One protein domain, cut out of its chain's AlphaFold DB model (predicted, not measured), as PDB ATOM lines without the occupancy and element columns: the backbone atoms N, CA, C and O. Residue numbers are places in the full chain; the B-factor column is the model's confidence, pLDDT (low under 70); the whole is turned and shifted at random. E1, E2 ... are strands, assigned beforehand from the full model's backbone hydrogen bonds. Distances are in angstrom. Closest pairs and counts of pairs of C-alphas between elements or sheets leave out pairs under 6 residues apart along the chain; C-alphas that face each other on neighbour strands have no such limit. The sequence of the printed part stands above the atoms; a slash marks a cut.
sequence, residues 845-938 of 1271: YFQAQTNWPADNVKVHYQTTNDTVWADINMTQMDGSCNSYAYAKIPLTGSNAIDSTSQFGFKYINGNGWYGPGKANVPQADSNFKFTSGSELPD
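This is residues 845 to 938 of the 1271 residues of the protein "Choice-of-anchor A family protein" of Bifidobacterium adolescentis (UniProt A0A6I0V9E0). With little regular structure, this is a small sandwich: a twisted sheet, E3, E2, E5, E6 in order, partly covered on one face by the strand pair E1 and E4. The 94 printed residues hold six named strands, E1 to E6 along the chain, and no named helix; both sheets are antiparallel, and the class is all strand, with 30 residues in named elements. The whole is compact, radius of gyration of the C-alphas 13.0 A, spanning 34 by 30 by 26 A.

Find C-alpha 845 at (17.526, 21.342, 35.113); E1 runs to 847. Next come E2, 857 to 862, 16.4 A; E3, 869 to 873, 13.6 A; E4, 884 to 890, 19.8 A; E5, 902 to 907, 17.1 A; and E6, 927 to 929, ending at (5.234, 19.941, 40.167).

Within hydrogen-bond range see N 859 and O 872 in hairpin E2 and E3, 2.8 A; N 860 and O 904, E2 to E5, 2.8 A; N 903 and O 928 in hairpin E5 and E6, 2.9 A; N 846 and O 885, E1 to E4, 2.8 A. Across the sandwich, two sheets face to face, the closest C-alphas of E3 and E4 are Asn 873 and Ala 887, 7.0 A.

The printed part has no cut. Links E4 to E5 and E5 to E6 are long. Confidence is under 70 at residues 865 to 866 and 918 to 919.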
ATOM      1  N   TYR A 845      16.870  21.732  36.360       88.56
ATOM      2  CA  TYR A 845      17.526  21.342  35.113       88.56
ATOM      3  C   TYR A 845      16.508  20.767  34.121       88.56
ATOM      4  O   TYR A 845      15.592  20.034  34.499       88.56
ATOM      5  N   PHE A 846      16.716  21.041  32.838       88.62
ATOM      6  CA  PHE A 846      15.910  20.547  31.725       88.62
ATOM      7  C   PHE A 846      16.808  19.970  30.634       88.62
ATOM      8  O   PHE A 846      17.732  20.652  30.192       88.62
ATOM      9  N   GLN A 847      16.546  18.744  30.178       87.62
ATOM     10  CA  GLN A 847      17.278  18.150  29.059       87.62
ATOM     11  C   GLN A 847      16.592  18.448  27.720       87.62
ATOM     12  O   GLN A 847      15.458  18.025  27.477       87.62
ATOM     13  N   ALA A 848      17.326  19.116  26.834       80.69
ATOM     14  CA  ALA A 848      16.943  19.476  25.479       80.69
ATOM     15  C   ALA A 848      16.390  18.298  24.669       80.69
ATOM     16  O   ALA A 848      16.898  17.179  24.734       80.69
ATOM     17  N   GLN A 849      15.385  18.587  23.848       77.81
ATOM     18  CA  GLN A 849      14.717  17.643  22.953       77.81
ATOM     19  C   GLN A 849      14.734  18.145  21.515       77.81
ATOM     20  O   GLN A 849      14.921  19.336  21.277       77.81
ATOM     21  N   THR A 850      14.430  17.264  20.557       74.38
ATOM     22  CA  THR A 850      14.394  17.569  19.112       74.38
ATOM     23  C   THR A 850      13.612  18.840  18.767       74.38
ATOM     24  O   THR A 850      14.005  19.571  17.866       74.38
ATOM     25  N   ASN A 851      12.530  19.117  19.505       75.62
ATOM     26  CA  ASN A 851      11.728  20.327  19.328       75.62
ATOM     27  C   ASN A 851      11.992  21.396  20.408       75.62
ATOM     28  O   ASN A 851      11.566  22.524  20.231       75.62
ATOM     29  N   TRP A 852      12.680  21.081  21.511       80.56
ATOM     30  CA  TRP A 852      12.840  21.958  22.683       80.56
ATOM     31  C   TRP A 852      14.323  22.090  23.067       80.56
ATOM     32  O   TRP A 852      14.776  21.367  23.956       80.56
ATOM     33  N   PRO A 853      15.108  22.945  22.388       81.69
ATOM     34  CA  PRO A 853      16.553  23.033  22.593       81.69
ATOM     35  C   PRO A 853      16.913  23.868  23.836       81.69
ATOM     36  O   PRO A 853      16.187  24.784  24.215       81.69
ATOM     37  N   ALA A 854      18.036  23.542  24.484       80.88
ATOM     38  CA  ALA A 854      18.435  24.096  25.787       80.88
ATOM     39  C   ALA A 854      18.654  25.626  25.805       80.88
ATOM     40  O   ALA A 854      18.524  26.250  26.854       80.88
ATOM     41  N   ASP A 855      18.972  26.227  24.661       83.44
ATOM     42  CA  ASP A 855      19.221  27.662  24.473       83.44
ATOM     43  C   ASP A 855      17.950  28.507  24.282       83.44
ATOM     44  O   ASP A 855      17.990  29.726  24.442       83.44
ATOM     45  N   ASN A 856      16.814  27.884  23.952       87.44
ATOM     46  CA  ASN A 856      15.575  28.579  23.591       87.44
ATOM     47  C   ASN A 856      14.405  28.248  24.529       87.44
ATOM     48  O   ASN A 856      13.244  28.311  24.123       87.44
ATOM     49  N   VAL A 857      14.683  27.897  25.785       87.25
ATOM     50  CA  VAL A 857      13.662  27.509  26.770       87.25
ATOM     51  C   VAL A 857      13.711  28.385  28.021       87.25
ATOM     52  O   VAL A 857      14.770  28.770  28.514       87.25
ATOM     53  N   LYS A 858      12.531  28.693  28.556       90.69
ATOM     54  CA  LYS A 858      12.322  29.343  29.850       90.69
ATOM     55  C   LYS A 858      11.360  28.528  30.708       90.69
ATOM     56  O   LYS A 858      10.417  27.928  30.190       90.69
ATOM     57  N   VAL A 859      11.591  28.524  32.015       91.62
ATOM     58  CA  VAL A 859      10.660  27.961  32.994       91.62
ATOM     59  C   VAL A 859       9.571  28.993  33.237       91.62
ATOM     60  O   VAL A 859       9.862  30.130  33.607       91.62
ATOM     61  N   HIS A 860       8.325  28.586  33.044       91.06
ATOM     62  CA  HIS A 860       7.148  29.331  33.455       91.06
ATOM     63  C   HIS A 860       6.596  28.665  34.708       91.06
ATOM     64  O   HIS A 860       6.132  27.526  34.635       91.06
ATOM     65  N   TYR A 861       6.683  29.338  35.847       91.56
ATOM     66  CA  TYR A 861       6.331  28.774  37.144       91.56
ATOM     67  C   TYR A 861       5.325  29.657  37.873       91.56
ATOM     68  O   TYR A 861       5.372  30.885  37.805       91.56
ATOM     69  N   GLN A 862       4.397  29.006  38.552       90.19
ATOM     70  CA  GLN A 862       3.480  29.604  39.504       90.19
ATOM     71  C   GLN A 862       4.282  29.986  40.751       90.19
ATOM     72  O   GLN A 862       5.163  29.230  41.160       90.19
ATOM     73  N   THR A 863       4.019  31.155  41.324       88.19
ATOM     74  CA  THR A 863       4.614  31.551  42.607       88.19
ATOM     75  C   THR A 863       3.759  31.030  43.769       88.19
ATOM     76  O   THR A 863       2.651  30.543  43.545       88.19
ATOM     77  N   THR A 864       4.214  31.205  45.014       80.81
ATOM     78  CA  THR A 864       3.454  30.893  46.251       80.81
ATOM     79  C   THR A 864       2.071  31.555  46.351       80.81
ATOM     80  O   THR A 864       1.283  31.259  47.246       80.81
ATOM     81  N   ASN A 865       1.757  32.492  45.454       69.69
ATOM     82  CA  ASN A 865       0.402  32.960  45.230       69.69
ATOM     83  C   ASN A 865      -0.150  32.236  43.997       69.69
ATOM     84  O   ASN A 865       0.152  32.639  42.875       69.69
ATOM     85  N   ASP A 866      -0.998  31.220  44.214       65.56
ATOM     86  CA  ASP A 866      -1.545  30.280  43.211       65.56
ATOM     87  C   ASP A 866      -2.247  30.921  41.983       65.56
ATOM     88  O   ASP A 866      -2.721  30.222  41.085       65.56
ATOM     89  N   THR A 867      -2.326  32.247  41.890       76.00
ATOM     90  CA  THR A 867      -2.868  32.989  40.739       76.00
ATOM     91  C   THR A 867      -1.809  33.702  39.887       76.00
ATOM     92  O   THR A 867      -2.123  34.150  38.782       76.00
ATOM     93  N   VAL A 868      -0.561  33.803  40.354       83.62
ATOM     94  CA  VAL A 868       0.515  34.581  39.720       83.62
ATOM     95  C   VAL A 868       1.572  33.651  39.128       83.62
ATOM     96  O   VAL A 868       2.083  32.755  39.791       83.62
ATOM     97  N   TRP A 869       1.922  33.895  37.864       88.94
ATOM     98  CA  TRP A 869       2.932  33.131  37.131       88.94
ATOM     99  C   TRP A 869       4.097  34.023  36.702       88.94
ATOM    100  O   TRP A 869       3.890  35.114  36.166       88.94
ATOM    101  N   ALA A 870       5.316  33.529  36.891       89.94
ATOM    102  CA  ALA A 870       6.566  34.167  36.511       89.94
ATOM    103  C   ALA A 870       7.288  33.372  35.407       89.94
ATOM    104  O   ALA A 870       7.111  32.165  35.256       89.94
ATOM    105  N   ASP A 871       8.120  34.068  34.633       89.75
ATOM    106  CA  ASP A 871       9.028  33.487  33.640       89.75
ATOM    107  C   ASP A 871      10.477  33.649  34.119       89.75
ATOM    108  O   ASP A 871      10.873  34.736  34.545       89.75
ATOM    109  N   ILE A 872      11.298  32.606  33.981       90.75
ATOM    110  CA  ILE A 872      12.759  32.691  34.102       90.75
ATOM    111  C   ILE A 872      13.424  31.934  32.951       90.75
ATOM    112  O   ILE A 872      13.173  30.747  32.734       90.75
ATOM    113  N   ASN A 873      14.265  32.628  32.186       90.81
ATOM    114  CA  ASN A 873      15.011  32.011  31.091       90.81
ATOM    115  C   ASN A 873      15.971  30.955  31.644       90.81
ATOM    116  O   ASN A 873      16.661  31.201  32.635       90.81
ATOM    117  N   MET A 874      16.022  29.791  30.998       89.38
ATOM    118  CA  MET A 874      17.036  28.798  31.325       89.38
ATOM    119  C   MET A 874      18.361  29.195  30.684       89.38
ATOM    120  O   MET A 874      18.403  29.831  29.632       89.38
ATOM    121  N   THR A 875      19.451  28.817  31.337       90.00
ATOM    122  CA  THR A 875      20.809  28.969  30.822       90.00
ATOM    123  C   THR A 875      21.264  27.609  30.311       90.00
ATOM    124  O   THR A 875      21.312  26.658  31.096       90.00
ATOM    125  N   GLN A 876      21.569  27.490  29.016       88.69
ATOM    126  CA  GLN A 876      22.186  26.279  28.469       88.69
ATOM    127  C   GLN A 876      23.525  26.013  29.176       88.69
ATOM    128  O   GLN A 876      24.268  26.941  29.490       88.69
ATOM    129  N   MET A 877      23.815  24.745  29.454       86.00
ATOM    130  CA  MET A 877      25.094  24.312  30.012       86.00
ATOM    131  C   MET A 877      26.142  24.113  28.910       86.00
ATOM    132  O   MET A 877      25.803  23.840  27.765       86.00
ATOM    133  N   ASP A 878      27.423  24.182  29.260       80.75
ATOM    134  CA  ASP A 878      28.518  23.988  28.305       80.75
ATOM    135  C   ASP A 878      29.059  22.542  28.288       80.75
ATOM    136  O   ASP A 878      28.733  21.696  29.127       80.75
ATOM    137  N   GLY A 879      29.933  22.252  27.317       82.31
ATOM    138  CA  GLY A 879      30.715  21.012  27.259       82.31
ATOM    139  C   GLY A 879      29.870  19.744  27.089       82.31
ATOM    140  O   GLY A 879      28.901  19.721  26.332       82.31
ATOM    141  N   SER A 880      30.231  18.670  27.802       79.12
ATOM    142  CA  SER A 880      29.502  17.387  27.794       79.12
ATOM    143  C   SER A 880      28.073  17.478  28.341       79.12
ATOM    144  O   SER A 880      27.291  16.543  28.179       79.12
ATOM    145  N   CYS A 881      27.728  18.597  28.977       81.50
ATOM    146  CA  CYS A 881      26.419  18.863  29.556       81.50
ATOM    147  C   CYS A 881      25.524  19.708  28.642       81.50
ATOM    148  O   CYS A 881      24.405  20.010  29.036       81.50
ATOM    149  N   ASN A 882      25.952  20.050  27.420       84.25
ATOM    150  CA  ASN A 882      25.225  20.955  26.514       84.25
ATOM    151  C   ASN A 882      23.821  20.507  26.076       84.25
ATOM    152  O   ASN A 882      23.042  21.317  25.567       84.25
ATOM    153  N   SER A 883      23.472  19.242  26.317       84.38
ATOM    154  CA  SER A 883      22.098  18.748  26.214       84.38
ATOM    155  C   SER A 883      21.191  19.209  27.362       84.38
ATOM    156  O   SER A 883      20.002  18.929  27.310       84.38
ATOM    157  N   TYR A 884      21.700  19.913  28.374       87.56
ATOM    158  CA  TYR A 884      20.932  20.446  29.498       87.56
ATOM    159  C   TYR A 884      20.928  21.977  29.520       87.56
ATOM    160  O   TYR A 884      21.891  22.638  29.134       87.56
ATOM    161  N   ALA A 885      19.842  22.533  30.046       88.06
ATOM    162  CA  ALA A 885      19.750  23.899  30.540       88.06
ATOM    163  C   ALA A 885      19.395  23.881  32.030       88.06
ATOM    164  O   ALA A 885      18.810  22.908  32.511       88.06
ATOM    165  N   TYR A 886      19.688  24.956  32.757       91.00
ATOM    166  CA  TYR A 886      19.299  25.102  34.161       91.00
ATOM    167  C   TYR A 886      18.699  26.481  34.465       91.00
ATOM    168  O   TYR A 886      18.968  27.465  33.774       91.00
ATOM    169  N   ALA A 887      17.894  26.557  35.520       88.81
ATOM    170  CA  ALA A 887      17.391  27.793  36.108       88.81
ATOM    171  C   ALA A 887      17.407  27.692  37.641       88.81
ATOM    172  O   ALA A 887      17.175  26.621  38.203       88.81
ATOM    173  N   LYS A 888      17.666  28.814  38.321       87.69
ATOM    174  CA  LYS A 888      17.579  28.931  39.785       87.69
ATOM    175  C   LYS A 888      16.257  29.610  40.138       87.69
ATOM    176  O   LYS A 888      16.106  30.808  39.914       87.69
ATOM    177  N   ILE A 889      15.296  28.837  40.631       87.19
ATOM    178  CA  ILE A 889      13.950  29.308  40.972       87.19
ATOM    179  C   ILE A 889      13.966  29.827  42.419       87.19
ATOM    180  O   ILE A 889      14.422  29.086  43.292       87.19
ATOM    181  N   PRO A 890      13.529  31.068  42.712       82.38
ATOM    182  CA  PRO A 890      13.574  31.610  44.071       82.38
ATOM    183  C   PRO A 890      12.685  30.832  45.047       82.38
ATOM    184  O   PRO A 890      11.537  30.531  44.739       82.38
ATOM    185  N   LEU A 891      13.185  30.580  46.256       77.12
ATOM    186  CA  LEU A 891      12.398  30.065  47.390       77.12
ATOM    187  C   LEU A 891      11.917  31.187  48.325       77.12
ATOM    188  O   LEU A 891      11.143  30.954  49.247       77.12
ATOM    189  N   THR A 892      12.372  32.422  48.096       71.94
ATOM    190  CA  THR A 892      12.069  33.598  48.923       71.94
ATOM    191  C   THR A 892      11.872  34.848  48.064       71.94
ATOM    192  O   THR A 892      12.484  34.973  47.002       71.94
ATOM    193  N   GLY A 893      11.069  35.805  48.541       73.56
ATOM    194  CA  GLY A 893      10.742  37.049  47.828       73.56
ATOM    195  C   GLY A 893       9.403  36.991  47.079       73.56
ATOM    196  O   GLY A 893       8.657  36.025  47.200       73.56
ATOM    197  N   SER A 894       9.082  38.027  46.295       75.69
ATOM    198  CA  SER A 894       7.780  38.149  45.601       75.69
ATOM    199  C   SER A 894       7.512  37.066  44.553       75.69
ATOM    200  O   SER A 894       6.363  36.839  44.183       75.69
ATOM    201  N   ASN A 895       8.577  36.418  44.071       82.38
ATOM    202  CA  ASN A 895       8.535  35.373  43.051       82.38
ATOM    203  C   ASN A 895       8.959  34.013  43.638       82.38
ATOM    204  O   ASN A 895       9.522  33.188  42.924       82.38
ATOM    205  N   ALA A 896       8.768  33.810  44.946       83.44
ATOM    206  CA  ALA A 896       9.053  32.543  45.611       83.44
ATOM    207  C   ALA A 896       8.171  31.401  45.078       83.44
ATOM    208  O   ALA A 896       7.047  31.649  44.635       83.44
ATOM    209  N   ILE A 897       8.652  30.163  45.203       87.25
ATOM    210  CA  ILE A 897       7.863  28.931  45.052       87.25
ATOM    211  C   ILE A 897       7.761  28.154  46.370       87.25
ATOM    212  O   ILE A 897       8.581  28.310  47.275       87.25
ATOM    213  N   ASP A 898       6.774  27.270  46.432       85.06
ATOM    214  CA  ASP A 898       6.493  26.304  47.499       85.06
ATOM    215  C   ASP A 898       6.113  24.931  46.899       85.06
ATOM    216  O   ASP A 898       6.264  24.691  45.700       85.06
ATOM    217  N   SER A 899       5.633  23.996  47.723       82.81
ATOM    218  CA  SER A 899       5.241  22.653  47.277       82.81
ATOM    219  C   SER A 899       3.908  22.581  46.515       82.81
ATOM    220  O   SER A 899       3.629  21.546  45.898       82.81
ATOM    221  N   THR A 900       3.085  23.639  46.505       84.19
ATOM    222  CA  THR A 900       1.875  23.712  45.660       84.19
ATOM    223  C   THR A 900       2.177  24.279  44.277       84.19
ATOM    224  O   THR A 900       1.534  23.862  43.308       84.19
ATOM    225  N   SER A 901       3.198  25.135  44.182       89.06
ATOM    226  CA  SER A 901       3.679  25.778  42.959       89.06
ATOM    227  C   SER A 901       3.906  24.795  41.801       89.06
ATOM    228  O   SER A 901       4.653  23.813  41.890       89.06
ATOM    229  N   GLN A 902       3.271  25.090  40.669       89.94
ATOM    230  CA  GLN A 902       3.388  24.339  39.420       89.94
ATOM    231  C   GLN A 902       4.379  24.997  38.458       89.94
ATOM    232  O   GLN A 902       4.616  26.201  38.519       89.94
ATOM    233  N   PHE A 903       4.916  24.239  37.501       91.38
ATOM    234  CA  PHE A 903       5.714  24.809  36.418       91.38
ATOM    235  C   PHE A 903       5.555  24.069  35.091       91.38
ATOM    236  O   PHE A 903       5.144  22.914  35.018       91.38
ATOM    237  N   GLY A 904       5.937  24.734  34.014       89.12
ATOM    238  CA  GLY A 904       6.218  24.104  32.735       89.12
ATOM    239  C   GLY A 904       7.257  24.904  31.980       89.12
ATOM    240  O   GLY A 904       7.830  25.863  32.500       89.12
ATOM    241  N   PHE A 905       7.517  24.504  30.746       88.94
ATOM    242  CA  PHE A 905       8.541  25.129  29.928       88.94
ATOM    243  C   PHE A 905       7.890  25.811  28.720       88.94
ATOM    244  O   PHE A 905       7.026  25.243  28.051       88.94
ATOM    245  N   LYS A 906       8.299  27.049  28.443       88.06
ATOM    246  CA  LYS A 906       7.926  27.825  27.250       88.06
ATOM    247  C   LYS A 906       9.165  28.053  26.404       88.06
ATOM    248  O   LYS A 906      10.267  28.142  26.943       88.06
ATOM    249  N   TYR A 907       8.999  28.231  25.096       87.75
ATOM    250  CA  TYR A 907      10.066  28.873  24.329       87.75
ATOM    251  C   TYR A 907      10.268  30.301  24.834       87.75
ATOM    252  O   TYR A 907       9.310  30.938  25.290       87.75
ATOM    253  N   ILE A 908      11.476  30.852  24.706       85.31
ATOM    254  CA  ILE A 908      11.764  32.228  25.153       85.31
ATOM    255  C   ILE A 908      10.825  33.238  24.460       85.31
ATOM    256  O   ILE A 908      10.307  34.147  25.112       85.31
ATOM    257  N   ASN A 909      10.500  33.003  23.183       81.00
ATOM    258  CA  ASN A 909       9.548  33.795  22.389       81.00
ATOM    259  C   ASN A 909       8.053  33.600  22.748       81.00
ATOM    260  O   ASN A 909       7.203  34.272  22.170       81.00
ATOM    261  N   GLY A 910       7.716  32.686  23.665       72.38
ATOM    262  CA  GLY A 910       6.351  32.401  24.127       72.38
ATOM    263  C   GLY A 910       5.505  31.462  23.251       72.38
ATOM    264  O   GLY A 910       4.448  31.026  23.705       72.38
ATOM    265  N   ASN A 911       5.949  31.093  22.044       75.69
ATOM    266  CA  ASN A 911       5.148  30.336  21.070       75.69
ATOM    267  C   ASN A 911       5.235  28.809  21.252       75.69
ATOM    268  O   ASN A 911       5.668  28.081  20.359       75.69
ATOM    269  N   GLY A 912       4.811  28.310  22.412       80.19
ATOM    270  CA  GLY A 912       4.679  26.875  22.686       80.19
ATOM    271  C   GLY A 912       4.746  26.542  24.173       80.19
ATOM    272  O   GLY A 912       5.284  27.320  24.961       80.19
ATOM    273  N   TRP A 913       4.222  25.371  24.547       84.94
ATOM    274  CA  TRP A 913       4.211  24.857  25.921       84.94
ATOM    275  C   TRP A 913       4.705  23.408  25.977       84.94
ATOM    276  O   TRP A 913       4.274  22.578  25.172       84.94
ATOM    277  N   TYR A 914       5.568  23.104  26.942       84.19
ATOM    278  CA  TYR A 914       6.020  21.759  27.278       84.19
ATOM    279  C   TYR A 914       5.680  21.462  28.742       84.19
ATOM    280  O   TYR A 914       6.210  22.076  29.671       84.19
ATOM    281  N   GLY A 915       4.763  20.510  28.916       79.06
ATOM    282  CA  GLY A 915       4.315  19.962  30.195       79.06
ATOM    283  C   GLY A 915       4.600  18.453  30.294       79.06
ATOM    284  O   GLY A 915       5.163  17.873  29.364       79.06
ATOM    285  N   PRO A 916       4.182  17.786  31.384       73.62
ATOM    286  CA  PRO A 916       4.530  16.390  31.683       73.62
ATOM    287  C   PRO A 916       3.956  15.344  30.711       73.62
ATOM    288  O   PRO A 916       4.442  14.213  30.658       73.62
ATOM    289  N   GLY A 917       2.928  15.675  29.924       71.88
ATOM    290  CA  GLY A 917       2.294  14.720  29.013       71.88
ATOM    291  C   GLY A 917       1.671  13.534  29.765       71.88
ATOM    292  O   GLY A 917       0.951  13.727  30.736       71.88
ATOM    293  N   LYS A 918       1.931  12.298  29.315       64.50
ATOM    294  CA  LYS A 918       1.503  11.058  30.005       64.50
ATOM    295  C   LYS A 918       2.641  10.391  30.800       64.50
ATOM    296  O   LYS A 918       2.677   9.168  30.909       64.50
ATOM    297  N   ALA A 919       3.609  11.171  31.277       65.94
ATOM    298  CA  ALA A 919       4.761  10.662  32.013       65.94
ATOM    299  C   ALA A 919       4.451  10.335  33.487       65.94
ATOM    300  O   ALA A 919       3.597  10.961  34.110       65.94
ATOM    301  N   ASN A 920       5.224   9.410  34.067       70.06
ATOM    302  CA  ASN A 920       5.219   9.109  35.502       70.06
ATOM    303  C   ASN A 920       6.079  10.126  36.278       70.06
ATOM    304  O   ASN A 920       7.104   9.778  36.859       70.06
ATOM    305  N   VAL A 921       5.668  11.395  36.260       77.50
ATOM    306  CA  VAL A 921       6.339  12.513  36.948       77.50
ATOM    307  C   VAL A 921       5.336  13.291  37.813       77.50
ATOM    308  O   VAL A 921       4.130  13.194  37.568       77.50
ATOM    309  N   PRO A 922       5.784  14.070  38.817       83.62
ATOM    310  CA  PRO A 922       4.889  14.909  39.608       83.62
ATOM    311  C   PRO A 922       4.171  15.937  38.724       83.62
ATOM    312  O   PRO A 922       4.815  16.685  37.987       83.62
ATOM    313  N   GLN A 923       2.838  15.974  38.786       82.62
ATOM    314  CA  GLN A 923       2.006  16.810  37.915       82.62
ATOM    315  C   GLN A 923       0.777  17.384  38.631       82.62
ATOM    316  O   GLN A 923       0.279  16.813  39.604       82.62
ATOM    317  N   ALA A 924       0.279  18.505  38.115       76.00
ATOM    318  CA  ALA A 924      -1.058  19.040  38.361       76.00
ATOM    319  C   ALA A 924      -1.620  19.571  37.037       76.00
ATOM    320  O   ALA A 924      -0.909  20.249  36.300       76.00
ATOM    321  N   ASP A 925      -2.873  19.231  36.738       76.75
ATOM    322  CA  ASP A 925      -3.626  19.579  35.526       76.75
ATOM    323  C   ASP A 925      -2.905  19.313  34.189       76.75
ATOM    324  O   ASP A 925      -3.195  18.338  33.497       76.75
ATOM    325  N   SER A 926      -1.989  20.191  33.778       80.19
ATOM    326  CA  SER A 926      -1.179  20.079  32.550       80.19
ATOM    327  C   SER A 926       0.262  20.588  32.727       80.19
ATOM    328  O   SER A 926       0.968  20.848  31.747       80.19
ATOM    329  N   ASN A 927       0.703  20.697  33.982       86.00
ATOM    330  CA  ASN A 927       1.964  21.278  34.430       86.00
ATOM    331  C   ASN A 927       2.720  20.282  35.327       86.00
ATOM    332  O   ASN A 927       2.120  19.405  35.953       86.00
ATOM    333  N   PHE A 928       4.040  20.419  35.406       89.12
ATOM    334  CA  PHE A 928       4.872  19.709  36.375       89.12
ATOM    335  C   PHE A 928       4.671  20.282  37.784       89.12
ATOM    336  O   PHE A 928       4.338  21.457  37.951       89.12
ATOM    337  N   LYS A 929       4.949  19.470  38.806       88.12
ATOM    338  CA  LYS A 929       5.234  19.941  40.167       88.12
ATOM    339  C   LYS A 929       6.718  19.797  40.472       88.12
ATOM    340  O   LYS A 929       7.360  18.861  39.999       88.12
ATOM    341  N   PHE A 930       7.247  20.682  41.312       86.69
ATOM    342  CA  PHE A 930       8.630  20.592  41.798       86.69
ATOM    343  C   PHE A 930       8.861  19.433  42.781       86.69
ATOM    344  O   PHE A 930      10.004  19.090  43.048       86.69
ATOM    345  N   THR A 931       7.797  18.834  43.321       81.62
ATOM    346  CA  THR A 931       7.857  17.734  44.290       81.62
ATOM    347  C   THR A 931       6.641  16.812  44.168       81.62
ATOM    348  O   THR A 931       5.588  17.211  43.664       81.62
ATOM    349  N   SER A 932       6.778  15.568  44.633       78.00
ATOM    350  CA  SER A 932       5.669  14.624  44.848       78.00
ATOM    351  C   SER A 932       5.100  14.665  46.275       78.00
ATOM    352  O   SER A 932       4.056  14.058  46.515       78.00
ATOM    353  N   GLY A 933       5.772  15.347  47.209       77.50
ATOM    354  CA  GLY A 933       5.390  15.462  48.620       77.50
ATOM    355  C   GLY A 933       5.053  16.897  49.038       77.50
ATOM    356  O   GLY A 933       4.734  17.744  48.210       77.50
ATOM    357  N   SER A 934       5.127  17.171  50.342       75.75
ATOM    358  CA  SER A 934       4.876  18.497  50.931       75.75
ATOM    359  C   SER A 934       6.111  19.403  51.009       75.75
ATOM    360  O   SER A 934       5.972  20.575  51.349       75.75
ATOM    361  N   GLU A 935       7.300  18.889  50.687       77.19
ATOM    362  CA  GLU A 935       8.579  19.608  50.768       77.19
ATOM    363  C   GLU A 935       9.249  19.700  49.393       77.19
ATOM    364  O   GLU A 935       9.166  18.771  48.585       77.19
ATOM    365  N   LEU A 936       9.900  20.833  49.120       80.25
ATOM    366  CA  LEU A 936      10.633  21.076  47.878       80.25
ATOM    367  C   LEU A 936      12.046  20.472  47.938       80.25
ATOM    368  O   LEU A 936      12.740  20.693  48.929       80.25
ATOM    369  N   PRO A 937      12.505  19.762  46.891       80.81
ATOM    370  CA  PRO A 937      13.874  19.272  46.811       80.81
ATOM    371  C   PRO A 937      14.856  20.381  46.407       80.81
ATOM    372  O   PRO A 937      14.501  21.364  45.762       80.81
ATOM    373  N   ASP A 938      16.132  20.163  46.705       75.81
ATOM    374  CA  ASP A 938      17.240  21.054  46.340       75.81
ATOM    375  C   ASP A 938      17.420  21.235  44.830       75.81
ATOM    376  O   ASP A 938      17.730  22.321  44.322       75.81
TER     377      ASP A 938